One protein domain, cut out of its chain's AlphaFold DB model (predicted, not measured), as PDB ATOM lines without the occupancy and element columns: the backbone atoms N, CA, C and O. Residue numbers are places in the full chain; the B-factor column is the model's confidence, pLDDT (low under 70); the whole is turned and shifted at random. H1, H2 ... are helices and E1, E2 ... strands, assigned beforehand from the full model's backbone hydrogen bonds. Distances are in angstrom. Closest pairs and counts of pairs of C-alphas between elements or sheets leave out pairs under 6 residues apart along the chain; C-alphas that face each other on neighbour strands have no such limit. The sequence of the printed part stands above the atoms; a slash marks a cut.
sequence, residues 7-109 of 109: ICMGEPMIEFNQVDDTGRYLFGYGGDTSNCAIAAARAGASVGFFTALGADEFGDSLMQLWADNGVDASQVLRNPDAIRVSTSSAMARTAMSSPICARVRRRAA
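AT A GLANCE: This is residues 7 to 109 of the 109 residues of the protein "2-keto-3-deoxygluconate kinase" of Nitratireductor aquibiodomus RA22 (UniProt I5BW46). A small body of two short parallel strand pairs, E1 with E4 and E5 with E6, and the helices H1 and H2, has a two-stranded hairpin, E2 and E3, reaching out at one end and a helical tail, H3 and H4 set as a corner, at the other. H1 packs on the pair E1 and E4, H2 sits by the base of the hairpin and by E5, and E4 runs on into E5, passing from one strand pair to the next. The printed part has 103 residues with four named helices and six named strands, in the order E1, E2, E3, H1, E4, E5, H2, E6, H3, H4; E2 and E3 are antiparallel, and the class is mixed, helices and strands. It is compact, with a radius of gyration of the C-alphas of 14.8 A, and its spans of 53 by 35 by 21 A make it only just elongated.

HOW THE PARTS SIT: E1, residues 7 to 9, and E4, residues 47 to 50, are parallel neighbours at 32 degrees, with N 8 and O 48 within hydrogen-bond range at 2.9 A. E2, residues 13 to 18, and E3, residues 25 to 30, form a hairpin, antiparallel at 148 degrees, with N 15 and O 28 at 2.9 A and N 28 and O 15 at 2.8 A. H1, residues 32 to 42, has its C-alpha of Ala 37 5.8 A from that of Cys 8 in E1, the closest pair of these two elements. The closest C-alphas of H1 and E4 are those of Ala 41 and Val 47, 5.7 A apart. E4 runs on into E5, residues 52 to 54, across a break of 1 residue at 67 degrees, and the two meet only through their link. H2, residues 57 to 68, is close to H1 but not clearly touching, at a shallow tilt of 31 degrees, the same way; their closest C-alphas, of Ile 38 and Trp 66, are 7.2 A apart. The closest C-alphas of H2 and E2 are those of Phe 58 and Ile 14, 7.2 A apart. E5 and E6, residues 77 to 79, are parallel neighbours at 32 degrees, with N 53 and O 77 at 2.8 A. E5, H2 and E6 form a strand-helix-strand unit, two parallel neighbour strands with a helix between them along the chain, and its crossover is right-handed. H3, residues 88 to 97, comes closest to E5 at the C-alphas of Met 91 and Ala 52, 6.2 A apart. H4, residues 99 to 107, and H3 touch only at the corner, and only just, with 3 pairs of C-alphas within 8 A; the closest are those of Ala 95 and Cys 101, 5.6 A apart, and their lines are about perpendicular at 80 degrees. H2 and H3 are apart. In H1, H2 and H4 every O i to N i+4 pair is within hydrogen-bond range; in H3, 5 of 6 are.

IN THESE COORDINATES: E1 begins at C-alpha 7, (43.501, 60.147, 13.146), and is 6.3 A long. E2 measures 15.5 A and E3 14.3 A from first to last C-alpha. H1 measures 15.4 A, E4 10.2 A, and E5 7.2 A. H2 is 16.2 A long, from C-alpha 57 at (45.879, 36.207, 12.874), and E6 is 6.5 A. H3 measures 14.9 A and H4 12.9 A, ending at C-alpha 107, (50.723, 72.367, 13.880).

THE WHOLE: The two C-alphas farthest apart are those of Thr 22 and Ala 109, 53.9 A, while the first and last printed C-alphas, of Ile 7 and Ala 109, are 18.2 A apart. The printed part has no cut, and none of its links is long; those from E2 to E3, H2 to E6 and E6 to H3 are short, and the others are tight. The mean pLDDT of the printed part is 82.0, and residues 83 to 109 are under 70, with means of 50 in H3 and 52 in H4.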
ATOM      1  N   ILE A   7      42.589  61.257  12.879       96.19
ATOM      2  CA  ILE A   7      43.501  60.147  13.146       96.19
ATOM      3  C   ILE A   7      43.311  59.735  14.596       96.19
ATOM      4  O   ILE A   7      43.575  60.520  15.508       96.19
ATOM      5  N   CYS A   8      42.865  58.501  14.794       94.62
ATOM      6  CA  CYS A   8      42.832  57.865  16.099       94.62
ATOM      7  C   CYS A   8      44.141  57.102  16.301       94.62
ATOM      8  O   CYS A   8      44.646  56.450  15.385       94.62
ATOM      9  N   MET A   9      44.715  57.225  17.492       94.69
ATOM     10  CA  MET A   9      46.022  56.673  17.803       94.69
ATOM     11  C   MET A   9      45.972  55.990  19.157       94.69
ATOM     12  O   MET A   9      45.674  56.645  20.152       94.69
ATOM     13  N   GLY A  10      46.285  54.702  19.194       89.31
ATOM     14  CA  GLY A  10      46.270  53.942  20.433       89.31
ATOM     15  C   GLY A  10      46.422  52.447  20.212       89.31
ATOM     16  O   GLY A  10      46.929  51.993  19.182       89.31
ATOM     17  N   GLU A  11      45.999  51.693  21.216       90.88
ATOM     18  CA  GLU A  11      46.177  50.250  21.295       90.88
ATOM     19  C   GLU A  11      44.825  49.564  21.085       90.88
ATOM     20  O   GLU A  11      43.975  49.587  21.978       90.88
ATOM     21  N   PRO A  12      44.582  48.978  19.904       91.94
ATOM     22  CA  PRO A  12      43.450  48.085  19.746       91.94
ATOM     23  C   PRO A  12      43.732  46.804  20.524       91.94
ATOM     24  O   PRO A  12      44.880  46.374  20.622       91.94
ATOM     25  N   MET A  13      42.684  46.185  21.050       91.12
ATOM     26  CA  MET A  13      42.816  44.959  21.828       91.12
ATOM     27  C   MET A  13      41.954  43.862  21.223       91.12
ATOM     28  O   MET A  13      40.889  44.127  20.670       91.12
ATOM     29  N   ILE A  14      42.402  42.623  21.368       91.38
ATOM     30  CA  ILE A  14      41.505  41.475  21.316       91.38
ATOM     31  C   ILE A  14      40.943  41.284  22.717       91.38
ATOM     32  O   ILE A  14      41.689  41.310  23.697       91.38
ATOM     33  N   GLU A  15      39.637  41.087  22.807       89.69
ATOM     34  CA  GLU A  15      38.949  40.859  24.068       89.69
ATOM     35  C   GLU A  15      38.341  39.461  24.093       89.69
ATOM     36  O   GLU A  15      37.803  38.969  23.100       89.69
ATOM     37  N   PHE A  16      38.416  38.825  25.257       90.81
ATOM     38  CA  PHE A  16      37.746  37.567  25.539       90.81
ATOM     39  C   PHE A  16      36.728  37.826  26.639       90.81
ATOM     40  O   PHE A  16      37.089  37.982  27.804       90.81
ATOM     41  N   ASN A  17      35.453  37.902  26.268       88.81
ATOM     42  CA  ASN A  17      34.378  38.136  27.221       88.81
ATOM     43  C   ASN A  17      33.877  36.798  27.772       88.81
ATOM     44  O   ASN A  17      33.375  35.964  27.013       88.81
ATOM     45  N   GLN A  18      34.030  36.582  29.078       91.56
ATOM     46  CA  GLN A  18      33.539  35.377  29.735       91.56
ATOM     47  C   GLN A  18      32.011  35.415  29.795       91.56
ATOM     48  O   GLN A  18      31.424  36.338  30.354       91.56
ATOM     49  N   VAL A  19      31.361  34.406  29.215       90.50
ATOM     50  CA  VAL A  19      29.890  34.381  29.129       90.50
ATOM     51  C   VAL A  19      29.219  33.657  30.284       90.50
ATOM     52  O   VAL A  19      28.028  33.851  30.509       90.50
ATOM     53  N   ASP A  20      29.959  32.810  30.995       90.00
ATOM     54  CA  ASP A  20      29.480  32.058  32.151       90.00
ATOM     55  C   ASP A  20      30.644  31.500  32.988       90.00
ATOM     56  O   ASP A  20      31.812  31.551  32.596       90.00
ATOM     57  N   ASP A  21      30.316  30.896  34.128       91.06
ATOM     58  CA  ASP A  21      31.285  30.282  35.044       91.06
ATOM     59  C   ASP A  21      31.847  28.937  34.539       91.06
ATOM     60  O   ASP A  21      32.615  28.280  35.240       91.06
ATOM     61  N   THR A  22      31.497  28.507  33.319       92.12
ATOM     62  CA  THR A  22      31.991  27.248  32.728       92.12
ATOM     63  C   THR A  22      33.307  27.422  31.968       92.12
ATOM     64  O   THR A  22      33.852  26.455  31.439       92.12
ATOM     65  N   GLY A  23      33.841  28.650  31.925       87.31
ATOM     66  CA  GLY A  23      35.101  28.967  31.252       87.31
ATOM     67  C   GLY A  23      34.959  29.176  29.744       87.31
ATOM     68  O   GLY A  23      35.944  29.063  29.015       87.31
ATOM     69  N   ARG A  24      33.748  29.475  29.254       89.50
ATOM     70  CA  ARG A  24      33.521  29.851  27.855       89.50
ATOM     71  C   ARG A  24      33.787  31.339  27.651       89.50
ATOM     72  O   ARG A  24      33.287  32.174  28.404       89.50
ATOM     73  N   TYR A  25      34.512  31.658  26.583       90.06
ATOM     74  CA  TYR A  25      34.830  33.029  26.193       90.06
ATOM     75  C   TYR A  25      34.323  33.323  24.787       90.06
ATOM     76  O   TYR A  25      34.501  32.518  23.872       90.06
ATOM     77  N   LEU A  26      33.725  34.498  24.614       90.56
ATOM     78  CA  LEU A  26      33.458  35.068  23.304       90.56
ATOM     79  C   LEU A  26      34.619  35.953  22.888       90.56
ATOM     80  O   LEU A  26      35.054  36.824  23.639       90.56
ATOM     81  N   PHE A  27      35.083  35.729  21.667       91.44
ATOM     82  CA  PHE A  27      36.055  36.586  21.017       91.44
ATOM     83  C   PHE A  27      35.406  37.917  20.624       91.44
ATOM     84  O   PHE A  27      34.297  37.946  20.084       91.44
ATOM     85  N   GLY A  28      36.112  39.011  20.874       91.81
ATOM     86  CA  GLY A  28      35.687  40.360  20.548       91.81
ATOM     87  C   GLY A  28      36.864  41.307  20.357       91.81
ATOM     88  O   GLY A  28      38.033  40.914  20.390       91.81
ATOM     89  N   TYR A  29      36.530  42.576  20.157       94.44
ATOM     90  CA  TYR A  29      37.487  43.643  19.903       94.44
ATOM     91  C   TYR A  29      37.311  44.762  20.916       94.44
ATOM     92  O   TYR A  29      36.192  45.176  21.214       94.44
ATOM     93  N   GLY A  30      38.444  45.264  21.382       91.50
ATOM     94  CA  GLY A  30      38.560  46.321  22.363       91.50
ATOM     95  C   GLY A  30      39.439  47.471  21.906       91.50
ATOM     96  O   GLY A  30      39.894  47.555  20.762       91.50
ATOM     97  N   GLY A  31      39.736  48.340  22.865       92.44
ATOM     98  CA  GLY A  31      40.527  49.547  22.658       92.44
ATOM     99  C   GLY A  31      39.628  50.761  22.465       92.44
ATOM    100  O   GLY A  31      38.888  50.881  21.488       92.44
ATOM    101  N   ASP A  32      39.723  51.692  23.404       94.88
ATOM    102  CA  ASP A  32      38.987  52.956  23.443       94.88
ATOM    103  C   ASP A  32      39.120  53.761  22.140       94.88
ATOM    104  O   ASP A  32      38.138  54.211  21.547       94.88
ATOM    105  N   THR A  33      40.347  53.884  21.652       95.75
ATOM    106  CA  THR A  33      40.704  54.629  20.449       95.75
ATOM    107  C   THR A  33      40.214  53.925  19.190       95.75
ATOM    108  O   THR A  33      39.725  54.602  18.286       95.75
ATOM    109  N   SER A  34      40.292  52.589  19.135       96.19
ATOM    110  CA  SER A  34      39.760  51.781  18.026       96.19
ATOM    111  C   SER A  34      38.239  51.921  17.935       96.19
ATOM    112  O   SER A  34      37.693  52.222  16.872       96.19
ATOM    113  N   ASN A  35      37.560  51.833  19.082       97.12
ATOM    114  CA  ASN A  35      36.116  52.022  19.184       97.12
ATOM    115  C   ASN A  35      35.696  53.443  18.783       97.12
ATOM    116  O   ASN A  35      34.731  53.614  18.037       97.12
ATOM    117  N   CYS A  36      36.448  54.462  19.209       97.75
ATOM    118  CA  CYS A  36      36.238  55.848  18.791       97.75
ATOM    119  C   CYS A  36      36.397  56.018  17.270       97.75
ATOM    120  O   CYS A  36      35.565  56.663  16.631       97.75
ATOM    121  N   ALA A  37      37.415  55.388  16.673       97.94
ATOM    122  CA  ALA A  37      37.655  55.447  15.234       97.94
ATOM    123  C   ALA A  37      36.486  54.860  14.434       97.94
ATOM    124  O   ALA A  37      35.996  55.487  13.495       97.94
ATOM    125  N   ILE A  38      36.004  53.686  14.850       98.25
ATOM    126  CA  ILE A  38      34.857  53.010  14.235       98.25
ATOM    127  C   ILE A  38      33.584  53.842  14.402       98.25
ATOM    128  O   ILE A  38      32.838  54.022  13.440       98.25
ATOM    129  N   ALA A  39      33.332  54.386  15.595       98.31
ATOM    130  CA  ALA A  39      32.168  55.234  15.837       98.31
ATOM    131  C   ALA A  39      32.183  56.487  14.944       98.31
ATOM    132  O   ALA A  39      31.173  56.814  14.320       98.31
ATOM    133  N   ALA A  40      33.335  57.152  14.821       97.94
ATOM    134  CA  ALA A  40      33.497  58.318  13.962       97.94
ATOM    135  C   ALA A  40      33.337  57.976  12.468       97.94
ATOM    136  O   ALA A  40      32.684  58.725  11.737       97.94
ATOM    137  N   ALA A  41      33.868  56.837  12.014       98.00
ATOM    138  CA  ALA A  41      33.712  56.380  10.633       98.00
ATOM    139  C   ALA A  41      32.243  56.057  10.308       98.00
ATOM    140  O   ALA A  41      31.714  56.520   9.297       98.00
ATOM    141  N   ARG A  42      31.538  55.367  11.216       97.56
ATOM    142  CA  ARG A  42      30.091  55.097  11.100       97.56
ATOM    143  C   ARG A  42      29.241  56.369  11.111       97.56
ATOM    144  O   ARG A  42      28.181  56.391  10.495       97.56
ATOM    145  N   ALA A  43      29.711  57.435  11.759       97.94
ATOM    146  CA  ALA A  43      29.092  58.761  11.707       97.94
ATOM    147  C   ALA A  43      29.391  59.536  10.402       97.94
ATOM    148  O   ALA A  43      28.958  60.680  10.255       97.94
ATOM    149  N   GLY A  44      30.120  58.943   9.450       97.00
ATOM    150  CA  GLY A  44      30.425  59.527   8.141       97.00
ATOM    151  C   GLY A  44      31.705  60.366   8.095       97.00
ATOM    152  O   GLY A  44      31.959  61.046   7.097       97.00
ATOM    153  N   ALA A  45      32.525  60.354   9.151       97.12
ATOM    154  CA  ALA A  45      33.811  61.037   9.130       97.12
ATOM    155  C   ALA A  45      34.859  60.243   8.330       97.12
ATOM    156  O   ALA A  45      34.838  59.018   8.271       97.12
ATOM    157  N   SER A  46      35.832  60.951   7.751       97.12
ATOM    158  CA  SER A  46      37.021  60.322   7.166       97.12
ATOM    159  C   SER A  46      38.053  60.087   8.269       97.12
ATOM    160  O   SER A  46      38.655  61.049   8.764       97.12
ATOM    161  N   VAL A  47      38.226  58.824   8.661       97.88
ATOM    162  CA  VAL A  47      39.011  58.408   9.830       97.88
ATOM    163  C   VAL A  47      40.134  57.467   9.415       97.88
ATOM    164  O   VAL A  47      39.927  56.588   8.585       97.88
ATOM    165  N   GLY A  48      41.310  57.641  10.013       97.00
ATOM    166  CA  GLY A  48      42.403  56.681   9.942       97.00
ATOM    167  C   GLY A  48      42.852  56.231  11.324       97.00
ATOM    168  O   GLY A  48      42.639  56.935  12.317       97.00
ATOM    169  N   PHE A  49      43.490  55.067  11.380       95.88
ATOM    170  CA  PHE A  49      44.030  54.496  12.607       95.88
ATOM    171  C   PHE A  49      45.551  54.376  12.530       95.88
ATOM    172  O   PHE A  49      46.104  53.870  11.554       95.88
ATOM    173  N   PHE A  50      46.241  54.855  13.564       94.00
ATOM    174  CA  PHE A  50      47.695  54.795  13.658       94.00
ATOM    175  C   PHE A  50      48.107  53.939  14.848       94.00
ATOM    176  O   PHE A  50      47.911  54.319  16.002       94.00
ATOM    177  N   THR A  51      48.699  52.783  14.558       92.25
ATOM    178  CA  THR A  51      49.202  51.849  15.566       92.25
ATOM    179  C   THR A  51      50.233  50.891  14.955       92.25
ATOM    180  O   THR A  51      50.609  51.023  13.787       92.25
ATOM    181  N   ALA A  52      50.709  49.933  15.744       90.75
ATOM    182  CA  ALA A  52      51.525  48.819  15.278       90.75
ATOM    183  C   ALA A  52      50.930  47.494  15.776       90.75
ATOM    184  O   ALA A  52      50.619  47.372  16.958       90.75
ATOM    185  N   LEU A  53      50.816  46.513  14.881       90.75
ATOM    186  CA  LEU A  53      50.259  45.186  15.139       90.75
ATOM    187  C   LEU A  53      51.279  44.083  14.840       90.75
ATOM    188  O   LEU A  53      52.205  44.273  14.043       90.75
ATOM    189  N   GLY A  54      51.072  42.910  15.438       90.19
ATOM    190  CA  GLY A  54      51.713  41.674  14.987       90.19
ATOM    191  C   GLY A  54      51.310  41.316  13.554       90.19
ATOM    192  O   GLY A  54      50.231  41.688  13.083       90.19
ATOM    193  N   ALA A  55      52.180  40.617  12.823       90.38
ATOM    194  CA  ALA A  55      51.819  39.969  11.557       90.38
ATOM    195  C   ALA A  55      51.265  38.553  11.820       90.38
ATOM    196  O   ALA A  55      51.768  37.575  11.278       90.38
ATOM    197  N   ASP A  56      50.272  38.475  12.707       90.12
ATOM    198  CA  ASP A  56      49.574  37.262  13.138       90.12
ATOM    199  C   ASP A  56      48.061  37.372  12.862       90.12
ATOM    200  O   ASP A  56      47.561  38.421  12.432       90.12
ATOM    201  N   GLU A  57      47.320  36.292  13.124       91.25
ATOM    202  CA  GLU A  57      45.879  36.207  12.874       91.25
ATOM    203  C   GLU A  57      45.082  37.250  13.672       91.25
ATOM    204  O   GLU A  57      44.060  37.754  13.201       91.25
ATOM    205  N   PHE A  58      45.552  37.627  14.865       91.19
ATOM    206  CA  PHE A  58      44.919  38.680  15.656       91.19
ATOM    207  C   PHE A  58      45.104  40.049  15.000       91.19
ATOM    208  O   PHE A  58      44.130  40.792  14.850       91.19
ATOM    209  N   GLY A  59      46.318  40.363  14.547       92.56
ATOM    210  CA  GLY A  59      46.595  41.570  13.780       92.56
ATOM    211  C   GLY A  59      45.786  41.635  12.482       92.56
ATOM    212  O   GLY A  59      45.245  42.691  12.153       92.56
ATOM    213  N   ASP A  60      45.638  40.513  11.776       94.31
ATOM    214  CA  ASP A  60      44.810  40.435  10.566       94.31
ATOM    215  C   ASP A  60      43.332  40.663  10.872       94.31
ATOM    216  O   ASP A  60      42.665  41.424  10.168       94.31
ATOM    217  N   SER A  61      42.834  40.092  11.969       95.31
ATOM    218  CA  SER A  61      41.450  40.289  12.396       95.31
ATOM    219  C   SER A  61      41.135  41.758  12.721       95.31
ATOM    220  O   SER A  61      40.044  42.234  12.412       95.31
ATOM    221  N   LEU A  62      42.097  42.504  13.276       95.94
ATOM    222  CA  LEU A  62      41.966  43.941  13.541       95.94
ATOM    223  C   LEU A  62      41.990  44.771  12.252       95.94
ATOM    224  O   LEU A  62      41.204  45.706  12.106       95.94
ATOM    225  N   MET A  63      42.846  44.411  11.290       97.00
ATOM    226  CA  MET A  63      42.846  45.056   9.972       97.00
ATOM    227  C   MET A  63      41.512  44.854   9.249       97.00
ATOM    228  O   MET A  63      40.984  45.809   8.675       97.00
ATOM    229  N   GLN A  64      40.952  43.642   9.308       97.75
ATOM    230  CA  GLN A  64      39.652  43.343   8.710       97.75
ATOM    231  C   GLN A  64      38.528  44.123   9.398       97.75
ATOM    232  O   GLN A  64      37.724  44.753   8.716       97.75
ATOM    233  N   LEU A  65      38.528  44.176  10.736       97.44
ATOM    234  CA  LEU A  65      37.576  44.981  11.504       97.44
ATOM    235  C   LEU A  65      37.550  46.439  11.024       97.44
ATOM    236  O   LEU A  65      36.476  47.012  10.832       97.44
ATOM    237  N   TRP A  66      38.714  47.062  10.838       97.88
ATOM    238  CA  TRP A  66      38.786  48.445  10.368       97.88
ATOM    239  C   TRP A  66      38.342  48.602   8.915       97.88
ATOM    240  O   TRP A  66      37.617  49.552   8.618       97.88
ATOM    241  N   ALA A  67      38.708  47.666   8.037       97.81
ATOM    242  CA  ALA A  67      38.260  47.663   6.647       97.81
ATOM    243  C   ALA A  67      36.726  47.595   6.549       97.81
ATOM    244  O   ALA A  67      36.118  48.416   5.860       97.81
ATOM    245  N   ASP A  68      36.099  46.703   7.320       98.19
ATOM    246  CA  ASP A  68      34.643  46.517   7.354       98.19
ATOM    247  C   ASP A  68      33.896  47.746   7.894       98.19
ATOM    248  O   ASP A  68      32.715  47.947   7.607       98.19
ATOM    249  N   ASN A  69      34.578  48.592   8.671       97.94
ATOM    250  CA  ASN A  69      34.011  49.799   9.272       97.94
ATOM    251  C   ASN A  69      34.461  51.101   8.589       97.94
ATOM    252  O   ASN A  69      34.151  52.182   9.088       97.94
ATOM    253  N   GLY A  70      35.172  51.022   7.459       97.12
ATOM    254  CA  GLY A  70      35.598  52.199   6.697       97.12
ATOM    255  C   GLY A  70      36.677  53.044   7.383       97.12
ATOM    256  O   GLY A  70      36.757  54.249   7.140       97.12
ATOM    257  N   VAL A  71      37.499  52.437   8.240       97.94
ATOM    258  CA  VAL A  71      38.636  53.093   8.899       97.94
ATOM    259  C   VAL A  71      39.908  52.856   8.078       97.94
ATOM    260  O   VAL A  71      40.275  51.719   7.789       97.94
ATOM    261  N   ASP A  72      40.610  53.931   7.710       97.25
ATOM    262  CA  ASP A  72      41.871  53.854   6.963       97.25
ATOM    263  C   ASP A  72      43.011  53.332   7.856       97.25
ATOM    264  O   ASP A  72      43.541  54.046   8.711       97.25
ATOM    265  N   ALA A  73      43.410  52.082   7.630       95.88
ATOM    266  CA  ALA A  73      44.509  51.419   8.328       95.88
ATOM    267  C   ALA A  73      45.827  51.399   7.521       95.88
ATOM    268  O   ALA A  73      46.756  50.668   7.862       95.88
ATOM    269  N   SER A  74      45.962  52.207   6.462       94.00
ATOM    270  CA  SER A  74      47.155  52.222   5.592       94.00
ATOM    271  C   SER A  74      48.454  52.641   6.296       94.00
ATOM    272  O   SER A  74      49.540  52.448   5.753       94.00
ATOM    273  N   GLN A  75      48.354  53.238   7.487       91.88
ATOM    274  CA  GLN A  75      49.491  53.661   8.311       91.88
ATOM    275  C   GLN A  75      49.767  52.717   9.490       91.88
ATOM    276  O   GLN A  75      50.587  53.040  10.351       91.88
ATOM    277  N   VAL A  76      49.097  51.563   9.546       92.56
ATOM    278  CA  VAL A  76      49.347  50.543  10.566       92.56
ATOM    279  C   VAL A  76      50.604  49.763  10.204       92.56
ATOM    280  O   VAL A  76      50.708  49.179   9.126       92.56
ATOM    281  N   LEU A  77      51.570  49.733  11.119       91.75
ATOM    282  CA  LEU A  77      52.756  48.899  10.947       91.75
ATOM    283  C   LEU A  77      52.443  47.447  11.305       91.75
ATOM    284  O   LEU A  77      51.825  47.185  12.335       91.75
ATOM    285  N   ARG A  78      52.934  46.505  10.496       91.06
ATOM    286  CA  ARG A  78      52.868  45.064  10.773       91.06
ATOM    287  C   ARG A  78      54.270  44.545  11.082       91.06
ATOM    288  O   ARG A  78      55.190  44.786  10.302       91.06
ATOM    289  N   ASN A  79      54.441  43.873  12.217       87.50
ATOM    290  CA  ASN A  79      55.725  43.321  12.646       87.50
ATOM    291  C   ASN A  79      55.646  41.783  12.771       87.50
ATOM    292  O   ASN A  79      54.906  41.309  13.634       87.50
ATOM    293  N   PRO A  80      56.400  41.013  11.962       85.12
ATOM    294  CA  PRO A  80      56.383  39.549  12.010       85.12
ATOM    295  C   PRO A  80      56.992  38.960  13.285       85.12
ATOM    296  O   PRO A  80      56.590  37.880  13.702       85.12
ATOM    297  N   ASP A  81      57.894  39.681  13.952       82.31
ATOM    298  CA  ASP A  81      58.559  39.210  15.176       82.31
ATOM    299  C   ASP A  81      57.779  39.583  16.450       82.31
ATOM    300  O   ASP A  81      58.250  39.403  17.576       82.31
ATOM    301  N   ALA A  82      56.590  40.167  16.292       72.50
ATOM    302  CA  ALA A  82      55.750  40.603  17.392       72.50
ATOM    303  C   ALA A  82      54.500  39.730  17.507       72.50
ATOM    304  O   ALA A  82      53.572  39.887  16.725       72.50
ATOM    305  N   ILE A  83      54.427  38.925  18.568       58.91
ATOM    306  CA  ILE A  83      53.155  38.417  19.099       58.91
ATOM    307  C   ILE A  83      52.600  39.535  19.988       58.91
ATOM    308  O   ILE A  83      52.886  39.590  21.185       58.91
ATOM    309  N   ARG A  84      51.947  40.544  19.403       56.97
ATOM    310  CA  ARG A  84      51.493  41.724  20.161       56.97
ATOM    311  C   ARG A  84      50.021  42.000  19.905       56.97
ATOM    312  O   ARG A  84      49.668  42.560  18.875       56.97
ATOM    313  N   VAL A  85      49.210  41.709  20.924       53.59
ATOM    314  CA  VAL A  85      47.828  42.204  21.076       53.59
ATOM    315  C   VAL A  85      47.800  43.615  21.703       53.59
ATOM    316  O   VAL A  85      46.760  44.251  21.744       53.59
ATOM    317  N   SER A  86      48.943  44.142  22.160       48.19
ATOM    318  CA  SER A  86      49.193  45.563  22.467       48.19
ATOM    319  C   SER A  86      50.650  45.720  22.957       48.19
ATOM    320  O   SER A  86      51.199  44.793  23.545       48.19
ATOM    321  N   THR A  87      51.322  46.851  22.694       42.31
ATOM    322  CA  THR A  87      52.270  47.480  23.649       42.31
ATOM    323  C   THR A  87      52.769  48.839  23.134       42.31
ATOM    324  O   THR A  87      53.456  48.940  22.110       42.31
ATOM    325  N   SER A  88      52.551  49.866  23.947       46.19
ATOM    326  CA  SER A  88      52.949  51.280  23.837       46.19
ATOM    327  C   SER A  88      54.380  51.545  23.355       46.19
ATOM    328  O   SER A  88      54.651  52.545  22.684       46.19
ATOM    329  N   SER A  89      55.313  50.625  23.622       44.62
ATOM    330  CA  SER A  89      56.713  50.721  23.183       44.62
ATOM    331  C   SER A  89      56.903  50.713  21.658       44.62
ATOM    332  O   SER A  89      57.872  51.292  21.162       44.62
ATOM    333  N   ALA A  90      56.005  50.079  20.895       50.03
ATOM    334  CA  ALA A  90      56.051  50.109  19.433       50.03
ATOM    335  C   ALA A  90      55.526  51.446  18.890       50.03
ATOM    336  O   ALA A  90      56.178  52.056  18.044       50.03
ATOM    337  N   MET A  91      54.426  51.957  19.452       51.44
ATOM    338  CA  MET A  91      53.827  53.233  19.051       51.44
ATOM    339  C   MET A  91      54.774  54.418  19.292       51.44
ATOM    340  O   MET A  91      54.878  55.298  18.440       51.44
ATOM    341  N   ALA A  92      55.546  54.400  20.387       50.06
ATOM    342  CA  ALA A  92      56.578  55.402  20.660       50.06
ATOM    343  C   ALA A  92      57.670  55.447  19.572       50.06
ATOM    344  O   ALA A  92      58.091  56.531  19.167       50.06
ATOM    345  N   ARG A  93      58.097  54.290  19.045       53.41
ATOM    346  CA  ARG A  93      59.063  54.222  17.932       53.41
ATOM    347  C   ARG A  93      58.450  54.705  16.616       53.41
ATOM    348  O   ARG A  93      59.091  55.476  15.906       53.41
ATOM    349  N   THR A  94      57.202  54.338  16.328       50.38
ATOM    350  CA  THR A  94      56.480  54.759  15.112       50.38
ATOM    351  C   THR A  94      56.172  56.261  15.099       50.38
ATOM    352  O   THR A  94      56.310  56.925  14.072       50.38
ATOM    353  N   ALA A  95      55.803  56.838  16.247       51.00
ATOM    354  CA  ALA A  95      55.525  58.268  16.380       51.00
ATOM    355  C   ALA A  95      56.771  59.147  16.167       51.00
ATOM    356  O   ALA A  95      56.637  60.328  15.837       51.00
ATOM    357  N   MET A  96      57.976  58.594  16.352       49.09
ATOM    358  CA  MET A  96      59.240  59.293  16.100       49.09
ATOM    359  C   MET A  96      59.680  59.245  14.630       49.09
ATOM    360  O   MET A  96      60.384  60.153  14.197       49.09
ATOM    361  N   SER A  97      59.258  58.239  13.855       51.16
ATOM    362  CA  SER A  97      59.676  58.051  12.455       51.16
ATOM    363  C   SER A  97      58.603  58.399  11.410       51.16
ATOM    364  O   SER A  97      58.932  58.545  10.234       51.16
ATOM    365  N   SER A  98      57.333  58.571  11.802       51.06
ATOM    366  CA  SER A  98      56.240  58.852  10.859       51.06
ATOM    367  C   SER A  98      56.203  60.321  10.381       51.06
ATOM    368  O   SER A  98      56.077  61.238  11.205       51.06
ATOM    369  N   PRO A  99      56.171  60.578   9.052       54.56
ATOM    370  CA  PRO A  99      55.975  61.918   8.483       54.56
ATOM    371  C   PRO A  99      54.650  62.577   8.903       54.56
ATOM    372  O   PRO A  99      54.549  63.804   8.941       54.56
ATOM    373  N   ILE A 100      53.633  61.770   9.223       53.44
ATOM    374  CA  ILE A 100      52.310  62.233   9.661       53.44
ATOM    375  C   ILE A 100      52.386  62.740  11.104       53.44
ATOM    376  O   ILE A 100      51.969  63.867  11.371       53.44
ATOM    377  N   CYS A 101      53.016  61.984  12.009       52.34
ATOM    378  CA  CYS A 101      53.268  62.438  13.383       52.34
ATOM    379  C   CYS A 101      54.136  63.704  13.413       52.34
ATOM    380  O   CYS A 101      53.854  64.635  14.168       52.34
ATOM    381  N   ALA A 102      55.145  63.787  12.541       57.62
ATOM    382  CA  ALA A 102      55.982  64.977  12.405       57.62
ATOM    383  C   ALA A 102      55.190  66.220  11.953       57.62
ATOM    384  O   ALA A 102      55.487  67.329  12.400       57.62
ATOM    385  N   ARG A 103      54.168  66.064  11.096       54.00
ATOM    386  CA  ARG A 103      53.278  67.168  10.687       54.00
ATOM    387  C   ARG A 103      52.296  67.574  11.779       54.00
ATOM    388  O   ARG A 103      52.073  68.769  11.943       54.00
ATOM    389  N   VAL A 104      51.743  66.617  12.524       52.34
ATOM    390  CA  VAL A 104      50.845  66.900  13.658       52.34
ATOM    391  C   VAL A 104      51.579  67.706  14.736       52.34
ATOM    392  O   VAL A 104      51.069  68.735  15.170       52.34
ATOM    393  N   ARG A 105      52.826  67.339  15.080       51.66
ATOM    394  CA  ARG A 105      53.653  68.090  16.049       51.66
ATOM    395  C   ARG A 105      53.929  69.539  15.630       51.66
ATOM    396  O   ARG A 105      53.951  70.412  16.483       51.66
ATOM    397  N   ARG A 106      54.115  69.808  14.332       45.25
ATOM    398  CA  ARG A 106      54.398  71.164  13.810       45.25
ATOM    399  C   ARG A 106      53.178  72.083  13.726       45.25
ATOM    400  O   ARG A 106      53.360  73.261  13.463       45.25
ATOM    401  N   ARG A 107      51.958  71.559  13.866       44.50
ATOM    402  CA  ARG A 107      50.723  72.367  13.880       44.50
ATOM    403  C   ARG A 107      50.198  72.644  15.288       44.50
ATOM    404  O   ARG A 107      49.299  73.462  15.431       44.50
ATOM    405  N   ALA A 108      50.717  71.935  16.287       41.03
ATOM    406  CA  ALA A 108      50.372  72.106  17.696       41.03
ATOM    407  C   ALA A 108      51.373  72.999  18.464       41.03
ATOM    408  O   ALA A 108      51.210  73.176  19.668       41.03
ATOM    409  N   ALA A 109      52.391  73.529  17.777       41.91
ATOM    410  CA  ALA A 109      53.343  74.533  18.256       41.91
ATOM    411  C   ALA A 109      53.173  75.810  17.425       41.91
ATOM    412  O   ALA A 109      53.353  76.903  18.000       41.91
TER     413      ALA A 109